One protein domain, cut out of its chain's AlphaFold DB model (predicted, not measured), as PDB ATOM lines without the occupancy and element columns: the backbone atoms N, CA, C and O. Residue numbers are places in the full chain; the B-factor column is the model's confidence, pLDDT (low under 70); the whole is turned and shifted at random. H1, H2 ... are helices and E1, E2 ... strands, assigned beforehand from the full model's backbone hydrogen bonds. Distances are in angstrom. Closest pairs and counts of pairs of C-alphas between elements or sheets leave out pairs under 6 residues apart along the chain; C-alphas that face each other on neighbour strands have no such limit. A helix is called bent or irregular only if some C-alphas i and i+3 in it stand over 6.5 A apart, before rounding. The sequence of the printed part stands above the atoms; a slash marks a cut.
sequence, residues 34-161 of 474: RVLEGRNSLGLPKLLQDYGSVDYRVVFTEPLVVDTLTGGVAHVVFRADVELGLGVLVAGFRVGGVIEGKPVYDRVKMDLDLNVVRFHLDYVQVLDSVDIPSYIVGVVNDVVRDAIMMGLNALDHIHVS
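This is residues 34 to 161 of the 474 residues of an uncharacterized protein of Candidatus Bathyarchaeota archaeon RBG_13_60_20 (UniProt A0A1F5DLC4). A twisted sheet curls as an open trough round one long helix, H2, with the long strands E4, E5 and E6 sharply bent to make the curl. The short helix H1 only grazes the sheet. The 128 printed residues hold E1 H1 E2 E3 E4 E5 E6 H2 E7, a mixed class of helices and strands; the sheet is branched at E4 and its neighbours are antiparallel. The whole is only just compact, close to loose, with a radius of gyration of the C-alphas of 16.3 A, and spans 47 by 31 by 23 A.

E1, residues 35 to 41, is antiparallel to E2, residues 53 to 60, with N 36 and O 58 2.8 A apart. H1, residues 46 to 51, grazes the sheet with residues 49 to 51. E3, 65 to 70, E4, 73 to 86, E5, 89 to 106, and E6, 111 to 126, form a meander, each strand the antiparallel neighbour of the one before. E2 and E3 lie on one side of E4, E5 on the other; N 57 and O 83 are 2.9 A apart, N 67 and O 75 2.8 A, N 82 and O 93 2.7 A. N 98 of E5 and O 120 of E6 are 2.8 A apart. H2, residues 134 to 152, is on the sheet; its closest C-alphas to E6 are Asn 141 and Val 124, 6.6 A. E7, residues 157 to 160, is antiparallel to E6, N 160 and O 112 at 2.7 A. Every O i to N i+4 pair of H2 is within hydrogen-bond range; irregular H1, with C-alphas 47 and 50 8.1 A apart, has 0 of 2, and 1 of 3 O i to N i+3.

E1 begins at C-alpha 35 (229.722, 232.615, 390.604). E4 is 34.6 A long, E5 40.6 A, E6 36.9 A, H2 26.0 A. E7 ends at C-alpha 160 (221.184, 227.959, 405.245).

The farthest C-alphas, Val 108 and Asp 131, are 52.7 A apart. The printed part has no cut and no long link. Mean pLDDT of the printed part is 71.8, under 70 at residues 40 to 53, 87 to 89, 107 to 111 and 128 to 161.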
ATOM      1  N   ARG A  34     225.779 231.219 390.918       82.62
ATOM      2  CA  ARG A  34     226.675 230.341 390.145       82.62
ATOM      3  C   ARG A  34     228.137 230.758 390.224       82.62
ATOM      4  O   ARG A  34     229.009 229.955 389.912       82.62
ATOM      5  N   VAL A  35     228.391 232.013 390.585       80.88
ATOM      6  CA  VAL A  35     229.722 232.615 390.604       80.88
ATOM      7  C   VAL A  35     230.010 233.130 392.006       80.88
ATOM      8  O   VAL A  35     229.234 233.913 392.550       80.88
ATOM      9  N   LEU A  36     231.134 232.700 392.567       74.56
ATOM     10  CA  LEU A  36     231.698 233.219 393.805       74.56
ATOM     11  C   LEU A  36     233.027 233.890 393.483       74.56
ATOM     12  O   LEU A  36     233.896 233.286 392.860       74.56
ATOM     13  N   GLU A  37     233.197 235.128 393.923       79.88
ATOM     14  CA  GLU A  37     234.419 235.902 393.716       79.88
ATOM     15  C   GLU A  37     234.952 236.392 395.060       79.88
ATOM     16  O   GLU A  37     234.185 236.744 395.958       79.88
ATOM     17  N   GLY A  38     236.272 236.428 395.207       72.44
ATOM     18  CA  GLY A  38     236.892 236.917 396.428       72.44
ATOM     19  C   GLY A  38     238.401 237.055 396.326       72.44
ATOM     20  O   GLY A  38     239.004 236.844 395.277       72.44
ATOM     21  N   ARG A  39     239.018 237.434 397.447       73.25
ATOM     22  CA  ARG A  39     240.463 237.647 397.556       73.25
ATOM     23  C   ARG A  39     240.982 237.085 398.868       73.25
ATOM     24  O   ARG A  39     240.523 237.491 399.932       73.25
ATOM     25  N   ASN A  40     241.968 236.198 398.797       67.00
ATOM     26  CA  ASN A  40     242.632 235.624 399.967       67.00
ATOM     27  C   ASN A  40     244.042 236.181 400.120       67.00
ATOM     28  O   ASN A  40     244.784 236.262 399.148       67.00
ATOM     29  N   SER A  41     244.431 236.548 401.343       67.44
ATOM     30  CA  SER A  41     245.804 236.973 401.637       67.44
ATOM     31  C   SER A  41     246.674 235.756 401.953       67.44
ATOM     32  O   SER A  41     246.361 234.993 402.863       67.44
ATOM     33  N   LEU A  42     247.784 235.589 401.240       64.69
ATOM     34  CA  LEU A  42     248.784 234.570 401.532       64.69
ATOM     35  C   LEU A  42     249.824 235.126 402.512       64.69
ATOM     36  O   LEU A  42     250.368 236.214 402.318       64.69
ATOM     37  N   GLY A  43     250.142 234.357 403.556       59.88
ATOM     38  CA  GLY A  43     251.172 234.688 404.548       59.88
ATOM     39  C   GLY A  43     252.599 234.562 404.000       59.88
ATOM     40  O   GLY A  43     253.372 233.737 404.480       59.88
ATOM     41  N   LEU A  44     252.946 235.345 402.976       58.19
ATOM     42  CA  LEU A  44     254.230 235.261 402.280       58.19
ATOM     43  C   LEU A  44     255.297 236.213 402.865       58.19
ATOM     44  O   LEU A  44     254.971 237.272 403.411       58.19
ATOM     45  N   PRO A  45     256.598 235.878 402.733       56.91
ATOM     46  CA  PRO A  45     257.699 236.773 403.097       56.91
ATOM     47  C   PRO A  45     257.639 238.121 402.359       56.91
ATOM     48  O   PRO A  45     257.182 238.186 401.220       56.91
ATOM     49  N   LYS A  46     258.197 239.192 402.953       64.94
ATOM     50  CA  LYS A  46     258.161 240.576 402.411       64.94
ATOM     51  C   LYS A  46     258.593 240.725 400.944       64.94
ATOM     52  O   LYS A  46     258.122 241.630 400.273       64.94
ATOM     53  N   LEU A  47     259.477 239.853 400.457       53.66
ATOM     54  CA  LEU A  47     259.961 239.844 399.068       53.66
ATOM     55  C   LEU A  47     258.902 239.401 398.039       53.66
ATOM     56  O   LEU A  47     259.094 239.640 396.855       53.66
ATOM     57  N   LEU A  48     257.813 238.762 398.478       56.75
ATOM     58  CA  LEU A  48     256.731 238.240 397.635       56.75
ATOM     59  C   LEU A  48     255.385 238.921 397.932       56.75
ATOM     60  O   LEU A  48     254.338 238.370 397.606       56.75
ATOM     61  N   GLN A  49     255.389 240.106 398.558       65.81
ATOM     62  CA  GLN A  49     254.156 240.805 398.945       65.81
ATOM     63  C   GLN A  49     253.239 241.142 397.763       65.81
ATOM     64  O   GLN A  49     252.024 241.104 397.936       65.81
ATOM     65  N   ASP A  50     253.791 241.376 396.570       58.66
ATOM     66  CA  ASP A  50     253.005 241.614 395.346       58.66
ATOM     67  C   ASP A  50     252.208 240.369 394.897       58.66
ATOM     68  O   ASP A  50     251.234 240.487 394.159       58.66
ATOM     69  N   TYR A  51     252.578 239.185 395.397       60.75
ATOM     70  CA  TYR A  51     251.857 237.911 395.253       60.75
ATOM     71  C   TYR A  51     251.183 237.483 396.564       60.75
ATOM     72  O   TYR A  51     250.680 236.369 396.688       60.75
ATOM     73  N   GLY A  52     251.183 238.364 397.569       64.50
ATOM     74  CA  GLY A  52     250.632 238.126 398.901       64.50
ATOM     75  C   GLY A  52     249.109 238.064 398.931       64.50
ATOM     76  O   GLY A  52     248.536 237.952 400.009       64.50
ATOM     77  N   SER A  53     248.444 238.137 397.780       69.31
ATOM     78  CA  SER A  53     247.013 237.897 397.663       69.31
ATOM     79  C   SER A  53     246.670 237.134 396.393       69.31
ATOM     80  O   SER A  53     247.227 237.436 395.340       69.31
ATOM     81  N   VAL A  54     245.712 236.223 396.502       70.56
ATOM     82  CA  VAL A  54     245.127 235.482 395.388       70.56
ATOM     83  C   VAL A  54     243.699 235.955 395.207       70.56
ATOM     84  O   VAL A  54     242.879 235.786 396.114       70.56
ATOM     85  N   ASP A  55     243.417 236.554 394.056       79.06
ATOM     86  CA  ASP A  55     242.045 236.773 393.618       79.06
ATOM     87  C   ASP A  55     241.511 235.438 393.096       79.06
ATOM     88  O   ASP A  55     242.221 234.714 392.398       79.06
ATOM     89  N   TYR A  56     240.289 235.072 393.461       75.62
ATOM     90  CA  TYR A  56     239.673 233.838 393.000       75.62
ATOM     91  C   TYR A  56     238.287 234.102 392.439       75.62
ATOM     92  O   TYR A  56     237.541 234.949 392.937       75.62
ATOM     93  N   ARG A  57     237.938 233.322 391.423       83.50
ATOM     94  CA  ARG A  57     236.603 233.263 390.844       83.50
ATOM     95  C   ARG A  57     236.226 231.810 390.634       83.50
ATOM     96  O   ARG A  57     236.868 231.104 389.868       83.50
ATOM     97  N   VAL A  58     235.208 231.361 391.348       80.62
ATOM     98  CA  VAL A  58     234.681 230.000 391.292       80.62
ATOM     99  C   VAL A  58     233.352 230.053 390.562       80.62
ATOM    100  O   VAL A  58     232.440 230.757 390.984       80.62
ATOM    101  N   VAL A  59     233.239 229.308 389.474       87.50
ATOM    102  CA  VAL A  59     232.017 229.169 388.687       87.50
ATOM    103  C   VAL A  59     231.540 227.731 388.809       87.50
ATOM    104  O   VAL A  59     232.155 226.823 388.254       87.50
ATOM    105  N   PHE A  60     230.441 227.501 389.524       86.44
ATOM    106  CA  PHE A  60     229.823 226.178 389.584       86.44
ATOM    107  C   PHE A  60     229.287 225.808 388.203       86.44
ATOM    108  O   PHE A  60     228.452 226.520 387.639       86.44
ATOM    109  N   THR A  61     229.788 224.706 387.648       90.06
ATOM    110  CA  THR A  61     229.463 224.251 386.284       90.06
ATOM    111  C   THR A  61     228.251 223.327 386.249       90.06
ATOM    112  O   THR A  61     227.622 223.170 385.205       90.06
ATOM    113  N   GLU A  62     227.913 222.749 387.398       91.50
ATOM    114  CA  GLU A  62     226.789 221.846 387.614       91.50
ATOM    115  C   GLU A  62     226.101 222.204 388.945       91.50
ATOM    116  O   GLU A  62     226.737 222.815 389.815       91.50
ATOM    117  N   PRO A  63     224.813 221.854 389.121       87.94
ATOM    118  CA  PRO A  63     224.141 221.983 390.409       87.94
ATOM    119  C   PRO A  63     224.832 221.136 391.482       87.94
ATOM    120  O   PRO A  63     225.385 220.075 391.194       87.94
ATOM    121  N   LEU A  64     224.761 221.600 392.730       87.56
ATOM    122  CA  LEU A  64     225.184 220.809 393.884       87.56
ATOM    123  C   LEU A  64     224.294 219.568 394.012       87.56
ATOM    124  O   LEU A  64     223.080 219.658 393.813       87.56
ATOM    125  N   VAL A  65     224.897 218.434 394.364       90.69
ATOM    126  CA  VAL A  65     224.188 217.161 394.553       90.69
ATOM    127  C   VAL A  65     224.491 216.628 395.945       90.69
ATOM    128  O   VAL A  65     225.647 216.408 396.284       90.69
ATOM    129  N   VAL A  66     223.461 216.424 396.754       89.75
ATOM    130  CA  VAL A  66     223.531 215.633 397.983       89.75
ATOM    131  C   VAL A  66     223.634 214.166 397.568       89.75
ATOM    132  O   VAL A  66     222.699 213.630 396.991       89.75
ATOM    133  N   ASP A  67     224.791 213.554 397.789       87.12
ATOM    134  CA  ASP A  67     225.081 212.170 397.383       87.12
ATOM    135  C   ASP A  67     224.711 211.160 398.470       87.12
ATOM    136  O   ASP A  67     224.266 210.058 398.171       87.12
ATOM    137  N   THR A  68     224.926 211.523 399.740       83.38
ATOM    138  CA  THR A  68     224.499 210.705 400.881       83.38
ATOM    139  C   THR A  68     224.197 211.558 402.110       83.38
ATOM    140  O   THR A  68     224.837 212.589 402.358       83.38
ATOM    141  N   LEU A  69     223.261 211.081 402.929       82.56
ATOM    142  CA  LEU A  69     222.911 211.644 404.231       82.56
ATOM    143  C   LEU A  69     223.131 210.589 405.318       82.56
ATOM    144  O   LEU A  69     222.192 209.934 405.746       82.56
ATOM    145  N   THR A  70     224.366 210.378 405.781       81.94
ATOM    146  CA  THR A  70     224.659 209.285 406.729       81.94
ATOM    147  C   THR A  70     225.403 209.749 407.972       81.94
ATOM    148  O   THR A  70     226.276 210.611 407.938       81.94
ATOM    149  N   GLY A  71     225.037 209.180 409.126       77.56
ATOM    150  CA  GLY A  71     225.737 209.436 410.391       77.56
ATOM    151  C   GLY A  71     225.674 210.892 410.870       77.56
ATOM    152  O   GLY A  71     226.570 211.335 411.590       77.56
ATOM    153  N   GLY A  72     224.644 211.648 410.474       82.50
ATOM    154  CA  GLY A  72     224.532 213.070 410.804       82.50
ATOM    155  C   GLY A  72     225.398 213.989 409.937       82.50
ATOM    156  O   GLY A  72     225.595 215.143 410.314       82.50
ATOM    157  N   VAL A  73     225.921 213.494 408.811       87.25
ATOM    158  CA  VAL A  73     226.736 214.250 407.855       87.25
ATOM    159  C   VAL A  73     226.099 214.168 406.468       87.25
ATOM    160  O   VAL A  73     225.702 213.096 406.015       87.25
ATOM    161  N   ALA A  74     225.996 215.314 405.803       88.19
ATOM    162  CA  ALA A  74     225.607 215.435 404.409       88.19
ATOM    163  C   ALA A  74     226.857 215.468 403.527       88.19
ATOM    164  O   ALA A  74     227.773 216.256 403.774       88.19
ATOM    165  N   HIS A  75     226.881 214.629 402.498       90.50
ATOM    166  CA  HIS A  75     227.926 214.611 401.483       90.50
ATOM    167  C   HIS A  75     227.416 215.356 400.256       90.50
ATOM    168  O   HIS A  75     226.516 214.881 399.571       90.50
ATOM    169  N   VAL A  76     227.970 216.535 399.990       88.81
ATOM    170  CA  VAL A  76     227.548 217.399 398.883       88.81
ATOM    171  C   VAL A  76     228.630 217.419 397.813       88.81
ATOM    172  O   VAL A  76     229.723 217.942 398.022       88.81
ATOM    173  N   VAL A  77     228.326 216.849 396.655       91.06
ATOM    174  CA  VAL A  77     229.184 216.837 395.474       91.06
ATOM    175  C   VAL A  77     229.062 218.172 394.747       91.06
ATOM    176  O   VAL A  77     227.966 218.704 394.559       91.06
ATOM    177  N   PHE A  78     230.197 218.698 394.296       87.50
ATOM    178  CA  PHE A  78     230.249 219.909 393.486       87.50
ATOM    179  C   PHE A  78     231.221 219.749 392.315       87.50
ATOM    180  O   PHE A  78     232.188 218.982 392.365       87.50
ATOM    181  N   ARG A  79     230.987 220.543 391.268       90.62
ATOM    182  CA  ARG A  79     231.931 220.757 390.168       90.62
ATOM    183  C   ARG A  79     232.004 222.231 389.828       90.62
ATOM    184  O   ARG A  79     230.979 222.894 389.667       90.62
ATOM    185  N   ALA A  80     233.218 222.743 389.697       86.88
ATOM    186  CA  ALA A  80     233.443 224.151 389.431       86.88
ATOM    187  C   ALA A  80     234.646 224.380 388.518       86.88
ATOM    188  O   ALA A  80     235.633 223.646 388.569       86.88
ATOM    189  N   ASP A  81     234.561 225.434 387.719       88.31
ATOM    190  CA  ASP A  81     235.709 226.038 387.062       88.31
ATOM    191  C   ASP A  81     236.222 227.163 387.980       88.31
ATOM    192  O   ASP A  81     235.452 227.994 388.457       88.31
ATOM    193  N   VAL A  82     237.512 227.148 388.296       81.75
ATOM    194  CA  VAL A  82     238.163 228.059 389.240       81.75
ATOM    195  C   VAL A  82     239.240 228.831 388.502       81.75
ATOM    196  O   VAL A  82     240.177 228.243 387.972       81.75
ATOM    197  N   GLU A  83     239.144 230.149 388.512       83.25
ATOM    198  CA  GLU A  83     240.195 231.046 388.048       83.25
ATOM    199  C   GLU A  83     240.924 231.603 389.271       83.25
ATOM    200  O   GLU A  83     240.297 232.161 390.175       83.25
ATOM    201  N   LEU A  84     242.247 231.445 389.311       75.81
ATOM    202  CA  LEU A  84     243.104 232.026 390.343       75.81
ATOM    203  C   LEU A  84     244.002 233.097 389.725       75.81
ATOM    204  O   LEU A  84     244.798 232.811 388.828       75.81
ATOM    205  N   GLY A  85     243.888 234.321 390.228       74.38
ATOM    206  CA  GLY A  85     244.739 235.460 389.908       74.38
ATOM    207  C   GLY A  85     245.842 235.640 390.952       74.38
ATOM    208  O   GLY A  85     245.581 235.998 392.097       74.38
ATOM    209  N   LEU A  86     247.091 235.425 390.545       71.19
ATOM    210  CA  LEU A  86     248.315 235.664 391.316       71.19
ATOM    211  C   LEU A  86     249.087 236.827 390.678       71.19
ATOM    212  O   LEU A  86     250.051 236.637 389.928       71.19
ATOM    213  N   GLY A  87     248.643 238.055 390.946       69.62
ATOM    214  CA  GLY A  87     249.210 239.253 390.325       69.62
ATOM    215  C   GLY A  87     248.949 239.283 388.814       69.62
ATOM    216  O   GLY A  87     247.818 239.484 388.389       69.62
ATOM    217  N   VAL A  88     249.993 239.097 387.998       65.19
ATOM    218  CA  VAL A  88     249.887 239.056 386.518       65.19
ATOM    219  C   VAL A  88     249.595 237.662 385.957       65.19
ATOM    220  O   VAL A  88     249.346 237.527 384.761       65.19
ATOM    221  N   LEU A  89     249.669 236.624 386.791       66.94
ATOM    222  CA  LEU A  89     249.386 235.251 386.387       66.94
ATOM    223  C   LEU A  89     247.919 234.941 386.662       66.94
ATOM    224  O   LEU A  89     247.462 235.085 387.792       66.94
ATOM    225  N   VAL A  90     247.212 234.481 385.637       74.50
ATOM    226  CA  VAL A  90     245.871 233.908 385.763       74.50
ATOM    227  C   VAL A  90     245.980 232.446 385.368       74.50
ATOM    228  O   VAL A  90     246.582 232.134 384.341       74.50
ATOM    229  N   ALA A  91     245.448 231.565 386.204       75.88
ATOM    230  CA  ALA A  91     245.385 230.141 385.920       75.88
ATOM    231  C   ALA A  91     243.949 229.642 386.084       75.88
ATOM    232  O   ALA A  91     243.349 229.824 387.147       75.88
ATOM    233  N   GLY A  92     243.417 229.021 385.032       80.31
ATOM    234  CA  GLY A  92     242.143 228.319 385.056       80.31
ATOM    235  C   GLY A  92     242.295 226.855 385.463       80.31
ATOM    236  O   GLY A  92     243.167 226.132 384.973       80.31
ATOM    237  N   PHE A  93     241.397 226.394 386.325       81.31
ATOM    238  CA  PHE A  93     241.297 225.018 386.788       81.31
ATOM    239  C   PHE A  93     239.860 224.534 386.678       81.31
ATOM    240  O   PHE A  93     238.923 225.304 386.834       81.31
ATOM    241  N   ARG A  94     239.685 223.234 386.495       85.12
ATOM    242  CA  ARG A  94     238.434 222.538 386.745       85.12
ATOM    243  C   ARG A  94     238.611 221.636 387.946       85.12
ATOM    244  O   ARG A  94     239.528 220.815 387.979       85.12
ATOM    245  N   VAL A  95     237.726 221.782 388.915       82.81
ATOM    246  CA  VAL A  95     237.746 221.029 390.162       82.81
ATOM    247  C   VAL A  95     236.425 220.305 390.358       82.81
ATOM    248  O   VAL A  95     235.360 220.801 389.991       82.81
ATOM    249  N   GLY A  96     236.507 219.120 390.944       85.56
ATOM    250  CA  GLY A  96     235.350 218.388 391.433       85.56
ATOM    251  C   GLY A  96     235.693 217.714 392.747       85.56
ATOM    252  O   GLY A  96     236.848 217.339 392.976       85.56
ATOM    253  N   GLY A  97     234.706 217.614 393.624       85.88
ATOM    254  CA  GLY A  97     234.918 217.079 394.954       85.88
ATOM    255  C   GLY A  97     233.644 216.934 395.766       85.88
ATOM    256  O   GLY A  97     232.536 217.149 395.270       85.88
ATOM    257  N   VAL A  98     233.845 216.612 397.041       87.19
ATOM    258  CA  VAL A  98     232.805 216.371 398.039       87.19
ATOM    259  C   VAL A  98     233.028 217.269 399.251       87.19
ATOM    260  O   VAL A  98     234.137 217.372 399.783       87.19
ATOM    261  N   ILE A  99     231.949 217.897 399.703       84.75
ATOM    262  CA  ILE A  99     231.858 218.635 400.960       84.75
ATOM    263  C   ILE A  99     231.135 217.742 401.961       84.75
ATOM    264  O   ILE A  99     229.969 217.415 401.767       84.75
ATOM    265  N   GLU A 100     231.813 217.359 403.035       87.38
ATOM    266  CA  GLU A 100     231.189 216.705 404.182       87.38
ATOM    267  C   GLU A 100     230.760 217.799 405.160       87.38
ATOM    268  O   GLU A 100     231.597 218.466 405.777       87.38
ATOM    269  N   GLY A 101     229.454 218.010 405.281       84.12
ATOM    270  CA  GLY A 101     228.873 219.050 406.118       84.12
ATOM    271  C   GLY A 101     227.939 218.475 407.172       84.12
ATOM    272  O   GLY A 101     227.128 217.601 406.886       84.12
ATOM    273  N   LYS A 102     228.011 218.978 408.402       87.31
ATOM    274  CA  LYS A 102     227.045 218.660 409.452       87.31
ATOM    275  C   LYS A 102     226.053 219.813 409.589       87.31
ATOM    276  O   LYS A 102     226.486 220.909 409.946       87.31
ATOM    277  N   PRO A 103     224.751 219.601 409.348       84.44
ATOM    278  CA  PRO A 103     223.769 220.643 409.586       84.44
ATOM    279  C   PRO A 103     223.659 220.887 411.097       84.44
ATOM    280  O   PRO A 103     223.540 219.951 411.893       84.44
ATOM    281  N   VAL A 104     223.766 222.146 411.506       81.81
ATOM    282  CA  VAL A 104     223.730 222.586 412.900       81.81
ATOM    283  C   VAL A 104     222.905 223.854 412.985       81.81
ATOM    284  O   VAL A 104     223.097 224.787 412.218       81.81
ATOM    285  N   TYR A 105     222.007 223.910 413.959       79.12
ATOM    286  CA  TYR A 105     221.275 225.131 414.254       79.12
ATOM    287  C   TYR A 105     221.902 225.897 415.416       79.12
ATOM    288  O   TYR A 105     221.937 225.411 416.551       79.12
ATOM    289  N   ASP A 106     222.359 227.117 415.142       72.44
ATOM    290  CA  ASP A 106     222.795 228.065 416.157       72.44
ATOM    291  C   ASP A 106     221.576 228.801 416.728       72.44
ATOM    292  O   ASP A 106     221.056 229.763 416.163       72.44
ATOM    293  N   ARG A 107     221.134 228.371 417.912       67.44
ATOM    294  CA  ARG A 107     219.998 228.976 418.631       67.44
ATOM    295  C   ARG A 107     220.226 230.429 419.044       67.44
ATOM    296  O   ARG A 107     219.252 231.132 419.307       67.44
ATOM    297  N   VAL A 108     221.481 230.858 419.191       67.44
ATOM    298  CA  VAL A 108     221.821 232.224 419.605       67.44
ATOM    299  C   VAL A 108     221.699 233.163 418.414       67.44
ATOM    300  O   VAL A 108     221.120 234.240 418.555       67.44
ATOM    301  N   LYS A 109     222.211 232.744 417.253       67.25
ATOM    302  CA  LYS A 109     222.117 233.515 416.008       67.25
ATOM    303  C   LYS A 109     220.774 233.359 415.296       67.25
ATOM    304  O   LYS A 109     220.376 234.259 414.573       67.25
ATOM    305  N   MET A 110     220.042 232.286 415.605       64.38
ATOM    306  CA  MET A 110     218.845 231.832 414.887       64.38
ATOM    307  C   MET A 110     219.142 231.423 413.443       64.38
ATOM    308  O   MET A 110     218.289 231.557 412.570       64.38
ATOM    309  N   ASP A 111     220.328 230.858 413.235       68.56
ATOM    310  CA  ASP A 111     220.853 230.504 411.925       68.56
ATOM    311  C   ASP A 111     221.014 228.987 411.826       68.56
ATOM    312  O   ASP A 111     221.534 228.338 412.737       68.56
ATOM    313  N   LEU A 112     220.527 228.407 410.730       72.44
ATOM    314  CA  LEU A 112     220.852 227.039 410.361       72.44
ATOM    315  C   LEU A 112     222.110 227.101 409.499       72.44
ATOM    316  O   LEU A 112     222.129 227.779 408.480       72.44
ATOM    317  N   ASP A 113     223.153 226.398 409.910       78.00
ATOM    318  CA  ASP A 113     224.429 226.358 409.215       78.00
ATOM    319  C   ASP A 113     224.740 224.918 408.805       78.00
ATOM    320  O   ASP A 113     224.483 223.964 409.541       78.00
ATOM    321  N   LEU A 114     225.337 224.739 407.633       79.81
ATOM    322  CA  LEU A 114     226.043 223.515 407.293       79.81
ATOM    323  C   LEU A 114     227.505 223.703 407.705       79.81
ATOM    324  O   LEU A 114     228.285 224.350 407.004       79.81
ATOM    325  N   ASN A 115     227.871 223.158 408.863       81.25
ATOM    326  CA  ASN A 115     229.240 223.211 409.362       81.25
ATOM    327  C   ASN A 115     230.104 222.264 408.541       81.25
ATOM    328  O   ASN A 115     229.877 221.051 408.553       81.25
ATOM    329  N   VAL A 116     231.100 222.800 407.843       78.56
ATOM    330  CA  VAL A 116     231.991 221.993 407.010       78.56
ATOM    331  C   VAL A 116     232.894 221.170 407.928       78.56
ATOM    332  O   VAL A 116     233.728 221.701 408.657       78.56
ATOM    333  N   VAL A 117     232.705 219.852 407.925       81.44
ATOM    334  CA  VAL A 117     233.529 218.905 408.689       81.44
ATOM    335  C   VAL A 117     234.802 218.606 407.916       81.44
ATOM    336  O   VAL A 117     235.897 218.569 408.482       81.44
ATOM    337  N   ARG A 118     234.654 218.368 406.612       79.25
ATOM    338  CA  ARG A 118     235.756 218.007 405.734       79.25
ATOM    339  C   ARG A 118     235.454 218.416 404.304       79.25
ATOM    340  O   ARG A 118     234.320 218.359 403.846       79.25
ATOM    341  N   PHE A 119     236.509 218.757 403.581       75.31
ATOM    342  CA  PHE A 119     236.462 218.947 402.143       75.31
ATOM    343  C   PHE A 119     237.393 217.946 401.459       75.31
ATOM    344  O   PHE A 119     238.521 217.720 401.914       75.31
ATOM    345  N   HIS A 120     236.923 217.330 400.379       79.44
ATOM    346  CA  HIS A 120     237.692 216.393 399.575       79.44
ATOM    347  C   HIS A 120     237.657 216.806 398.106       79.44
ATOM    348  O   HIS A 120     236.590 217.011 397.543       79.44
ATOM    349  N   LEU A 121     238.830 216.925 397.484       76.81
ATOM    350  CA  LEU A 121     238.956 217.153 396.046       76.81
ATOM    351  C   LEU A 121     239.235 215.823 395.356       76.81
ATOM    352  O   LEU A 121     240.316 215.260 395.540       76.81
ATOM    353  N   ASP A 122     238.289 215.373 394.538       80.31
ATOM    354  CA  ASP A 122     238.421 214.151 393.745       80.31
ATOM    355  C   ASP A 122     239.386 214.369 392.578       80.31
ATOM    356  O   ASP A 122     240.210 213.511 392.257       80.31
ATOM    357  N   TYR A 123     239.315 215.545 391.944       77.69
ATOM    358  CA  TYR A 123     240.215 215.912 390.857       77.69
ATOM    359  C   TYR A 123     240.428 217.425 390.736       77.69
ATOM    360  O   TYR A 123     239.577 218.241 391.091       77.69
ATOM    361  N   VAL A 124     241.590 217.781 390.182       73.00
ATOM    362  CA  VAL A 124     241.974 219.138 389.778       73.00
ATOM    363  C   VAL A 124     242.618 219.031 388.396       73.00
ATOM    364  O   VAL A 124     243.613 218.324 388.225       73.00
ATOM    365  N   GLN A 125     242.039 219.697 387.402       77.06
ATOM    366  CA  GLN A 125     242.523 219.725 386.024       77.06
ATOM    367  C   GLN A 125     242.877 221.160 385.638       77.06
ATOM    368  O   GLN A 125     242.037 222.043 385.728       77.06
ATOM    369  N   VAL A 126     244.101 221.397 385.169       76.19
ATOM    370  CA  VAL A 126     244.505 222.709 384.637       76.19
ATOM    371  C   VAL A 126     243.871 222.909 383.258       76.19
ATOM    372  O   VAL A 126     243.970 222.022 382.406       76.19
ATOM    373  N   LEU A 127     243.195 224.040 383.048       73.38
ATOM    374  CA  LEU A 127     242.524 224.376 381.787       73.38
ATOM    375  C   LEU A 127     243.467 225.077 380.800       73.38
ATOM    376  O   LEU A 127     243.344 224.873 379.593       73.38
ATOM    377  N   ASP A 128     244.434 225.846 381.307       63.88
ATOM    378  CA  ASP A 128     245.344 226.630 380.473       63.88
ATOM    379  C   ASP A 128     246.624 225.864 380.116       63.88
ATOM    380  O   ASP A 128     247.418 225.447 380.963       63.88
ATOM    381  N   SER A 129     246.825 225.706 378.808       47.94
ATOM    382  CA  SER A 129     247.921 225.001 378.148       47.94
ATOM    383  C   SER A 129     249.242 225.774 378.200       47.94
ATOM    384  O   SER A 129     249.796 226.156 377.166       47.94
ATOM    385  N   VAL A 130     249.777 226.019 379.390       50.06
ATOM    386  CA  VAL A 130     251.228 226.180 379.481       50.06
ATOM    387  C   VAL A 130     251.792 224.763 379.487       50.06
ATOM    388  O   VAL A 130     251.341 223.924 380.264       50.06
ATOM    389  N   ASP A 131     252.726 224.477 378.577       47.81
ATOM    390  CA  ASP A 131     253.400 223.179 378.458       47.81
ATOM    391  C   ASP A 131     254.332 223.012 379.670       47.81
ATOM    392  O   ASP A 131     255.537 223.270 379.644       47.81
ATOM    393  N   ILE A 132     253.706 222.743 380.810       49.75
ATOM    394  CA  ILE A 132     254.327 222.678 382.116       49.75
ATOM    395  C   ILE A 132     254.781 221.227 382.300       49.75
ATOM    396  O   ILE A 132     253.955 220.314 382.232       49.75
ATOM    397  N   PRO A 133     256.077 220.977 382.559       50.75
ATOM    398  CA  PRO A 133     256.564 219.648 382.897       50.75
ATOM    399  C   PRO A 133     255.700 218.997 383.985       50.75
ATOM    400  O   PRO A 133     255.355 219.644 384.972       50.75
ATOM    401  N   SER A 134     255.385 217.707 383.847       51.28
ATOM    402  CA  SER A 134     254.444 216.989 384.727       51.28
ATOM    403  C   SER A 134     254.757 217.096 386.228       51.28
ATOM    404  O   SER A 134     253.841 217.072 387.046       51.28
ATOM    405  N   TYR A 135     256.027 217.282 386.607       49.72
ATOM    406  CA  TYR A 135     256.415 217.524 388.001       49.72
ATOM    407  C   TYR A 135     255.970 218.902 388.522       49.72
ATOM    408  O   TYR A 135     255.601 219.017 389.685       49.72
ATOM    409  N   ILE A 136     255.967 219.939 387.678       45.69
ATOM    410  CA  ILE A 136     255.447 221.266 388.032       45.69
ATOM    411  C   ILE A 136     253.917 221.227 388.051       45.69
ATOM    412  O   ILE A 136     253.337 221.837 388.934       45.69
ATOM    413  N   VAL A 137     253.258 220.462 387.170       48.72
ATOM    414  CA  VAL A 137     251.798 220.242 387.254       48.72
ATOM    415  C   VAL A 137     251.420 219.581 388.580       48.72
ATOM    416  O   VAL A 137     250.464 220.011 389.209       48.72
ATOM    417  N   GLY A 138     252.191 218.593 389.049       50.97
ATOM    418  CA  GLY A 138     251.990 217.984 390.368       50.97
ATOM    419  C   GLY A 138     252.116 218.996 391.512       50.97
ATOM    420  O   GLY A 138     251.215 219.101 392.335       50.97
ATOM    421  N   VAL A 139     253.178 219.807 391.507       51.56
ATOM    422  CA  VAL A 139     253.400 220.850 392.527       51.56
ATOM    423  C   VAL A 139     252.344 221.957 392.458       51.56
ATOM    424  O   VAL A 139     251.865 222.402 393.493       51.56
ATOM    425  N   VAL A 140     251.951 222.399 391.261       52.12
ATOM    426  CA  VAL A 140     250.886 223.392 391.068       52.12
ATOM    427  C   VAL A 140     249.549 222.817 391.514       52.12
ATOM    428  O   VAL A 140     248.824 223.507 392.212       52.12
ATOM    429  N   ASN A 141     249.242 221.556 391.207       52.00
ATOM    430  CA  ASN A 141     248.033 220.895 391.691       52.00
ATOM    431  C   ASN A 141     248.013 220.777 393.216       52.00
ATOM    432  O   ASN A 141     246.957 220.981 393.803       52.00
ATOM    433  N   ASP A 142     249.145 220.485 393.861       56.22
ATOM    434  CA  ASP A 142     249.229 220.441 395.323       56.22
ATOM    435  C   ASP A 142     249.091 221.845 395.935       56.22
ATOM    436  O   ASP A 142     248.321 222.021 396.869       56.22
ATOM    437  N   VAL A 143     249.721 222.874 395.356       54.38
ATOM    438  CA  VAL A 143     249.579 224.274 395.806       54.38
ATOM    439  C   VAL A 143     248.164 224.806 395.577       54.38
ATOM    440  O   VAL A 143     247.635 225.523 396.418       54.38
ATOM    441  N   VAL A 144     247.536 224.469 394.452       56.94
ATOM    442  CA  VAL A 144     246.158 224.854 394.122       56.94
ATOM    443  C   VAL A 144     245.187 224.112 395.023       56.94
ATOM    444  O   VAL A 144     244.282 224.740 395.559       56.94
ATOM    445  N   ARG A 145     245.405 222.814 395.265       59.59
ATOM    446  CA  ARG A 145     244.664 222.044 396.267       59.59
ATOM    447  C   ARG A 145     244.799 222.704 397.634       59.59
ATOM    448  O   ARG A 145     243.777 222.954 398.253       59.59
ATOM    449  N   ASP A 146     246.003 223.046 398.078       61.25
ATOM    450  CA  ASP A 146     246.237 223.678 399.379       61.25
ATOM    451  C   ASP A 146     245.630 225.086 399.463       61.25
ATOM    452  O   ASP A 146     245.065 225.441 400.493       61.25
ATOM    453  N   ALA A 147     245.685 225.881 398.393       58.25
ATOM    454  CA  ALA A 147     245.093 227.219 398.338       58.25
ATOM    455  C   ALA A 147     243.558 227.170 398.328       58.25
ATOM    456  O   ALA A 147     242.912 227.928 399.052       58.25
ATOM    457  N   ILE A 148     242.977 226.249 397.552       61.22
ATOM    458  CA  ILE A 148     241.538 225.980 397.527       61.22
ATOM    459  C   ILE A 148     241.100 225.457 398.898       61.22
ATOM    460  O   ILE A 148     240.189 226.019 399.492       61.22
ATOM    461  N   MET A 149     241.804 224.476 399.470       61.44
ATOM    462  CA  MET A 149     241.539 223.961 400.817       61.44
ATOM    463  C   MET A 149     241.703 225.036 401.890       61.44
ATOM    464  O   MET A 149     240.912 225.070 402.817       61.44
ATOM    465  N   MET A 150     242.679 225.939 401.795       60.53
ATOM    466  CA  MET A 150     242.851 227.035 402.754       60.53
ATOM    467  C   MET A 150     241.706 228.052 402.658       60.53
ATOM    468  O   MET A 150     241.230 228.522 403.686       60.53
ATOM    469  N   GLY A 151     241.236 228.359 401.444       57.72
ATOM    470  CA  GLY A 151     240.070 229.219 401.233       57.72
ATOM    471  C   GLY A 151     238.758 228.575 401.687       57.72
ATOM    472  O   GLY A 151     237.921 229.246 402.278       57.72
ATOM    473  N   LEU A 152     238.594 227.272 401.466       59.25
ATOM    474  CA  LEU A 152     237.391 226.529 401.841       59.25
ATOM    475  C   LEU A 152     237.368 226.132 403.317       59.25
ATOM    476  O   LEU A 152     236.309 226.150 403.919       59.25
ATOM    477  N   ASN A 153     238.515 225.847 403.932       54.59
ATOM    478  CA  ASN A 153     238.619 225.657 405.382       54.59
ATOM    479  C   ASN A 153     238.402 226.972 406.147       54.59
ATOM    480  O   ASN A 153     238.242 226.939 407.356       54.59
ATOM    481  N   ALA A 154     238.425 228.126 405.472       57.38
ATOM    482  CA  ALA A 154     237.958 229.379 406.058       57.38
ATOM    483  C   ALA A 154     236.419 229.504 406.022       57.38
ATOM    484  O   ALA A 154     235.863 230.352 406.719       57.38
ATOM    485  N   LEU A 155     235.724 228.662 405.242       60.38
ATOM    486  CA  LEU A 155     234.268 228.509 405.270       60.38
ATOM    487  C   LEU A 155     233.898 227.509 406.374       60.38
ATOM    488  O   LEU A 155     233.474 226.390 406.104       60.38
ATOM    489  N   ASP A 156     234.068 227.908 407.635       59.97
ATOM    490  CA  ASP A 156     233.712 227.056 408.785       59.97
ATOM    491  C   ASP A 156     232.204 226.710 408.814       59.97
ATOM    492  O   ASP A 156     231.797 225.695 409.384       59.97
ATOM    493  N   HIS A 157     231.368 227.555 408.207       63.19
ATOM    494  CA  HIS A 157     229.912 227.437 408.178       63.19
ATOM    495  C   HIS A 157     229.350 227.971 406.856       63.19
ATOM    496  O   HIS A 157     229.748 229.038 406.384       63.19
ATOM    497  N   ILE A 158     228.408 227.234 406.267       65.00
ATOM    498  CA  ILE A 158     227.586 227.696 405.144       65.00
ATOM    499  C   ILE A 158     226.206 228.025 405.700       65.00
ATOM    500  O   ILE A 158     225.513 227.128 406.173       65.00
ATOM    501  N   HIS A 159     225.807 229.292 405.630       60.00
ATOM    502  CA  HIS A 159     224.496 229.709 406.109       60.00
ATOM    503  C   HIS A 159     223.377 229.142 405.226       60.00
ATOM    504  O   HIS A 159     223.401 229.278 404.002       60.00
ATOM    505  N   VAL A 160     222.386 228.521 405.858       61.75
ATOM    506  CA  VAL A 160     221.184 227.959 405.245       61.75
ATOM    507  C   VAL A 160     219.984 228.663 405.866       61.75
ATOM    508  O   VAL A 160     219.641 228.435 407.020       61.75
ATOM    509  N   SER A 161     219.302 229.517 405.110       56.97
ATOM    510  CA  SER A 161     218.054 230.115 405.583       56.97
ATOM    511  C   SER A 161     216.887 229.184 405.233       56.97
ATOM    512  O   SER A 161     216.568 229.048 404.049       56.97
TER     513      SER A 161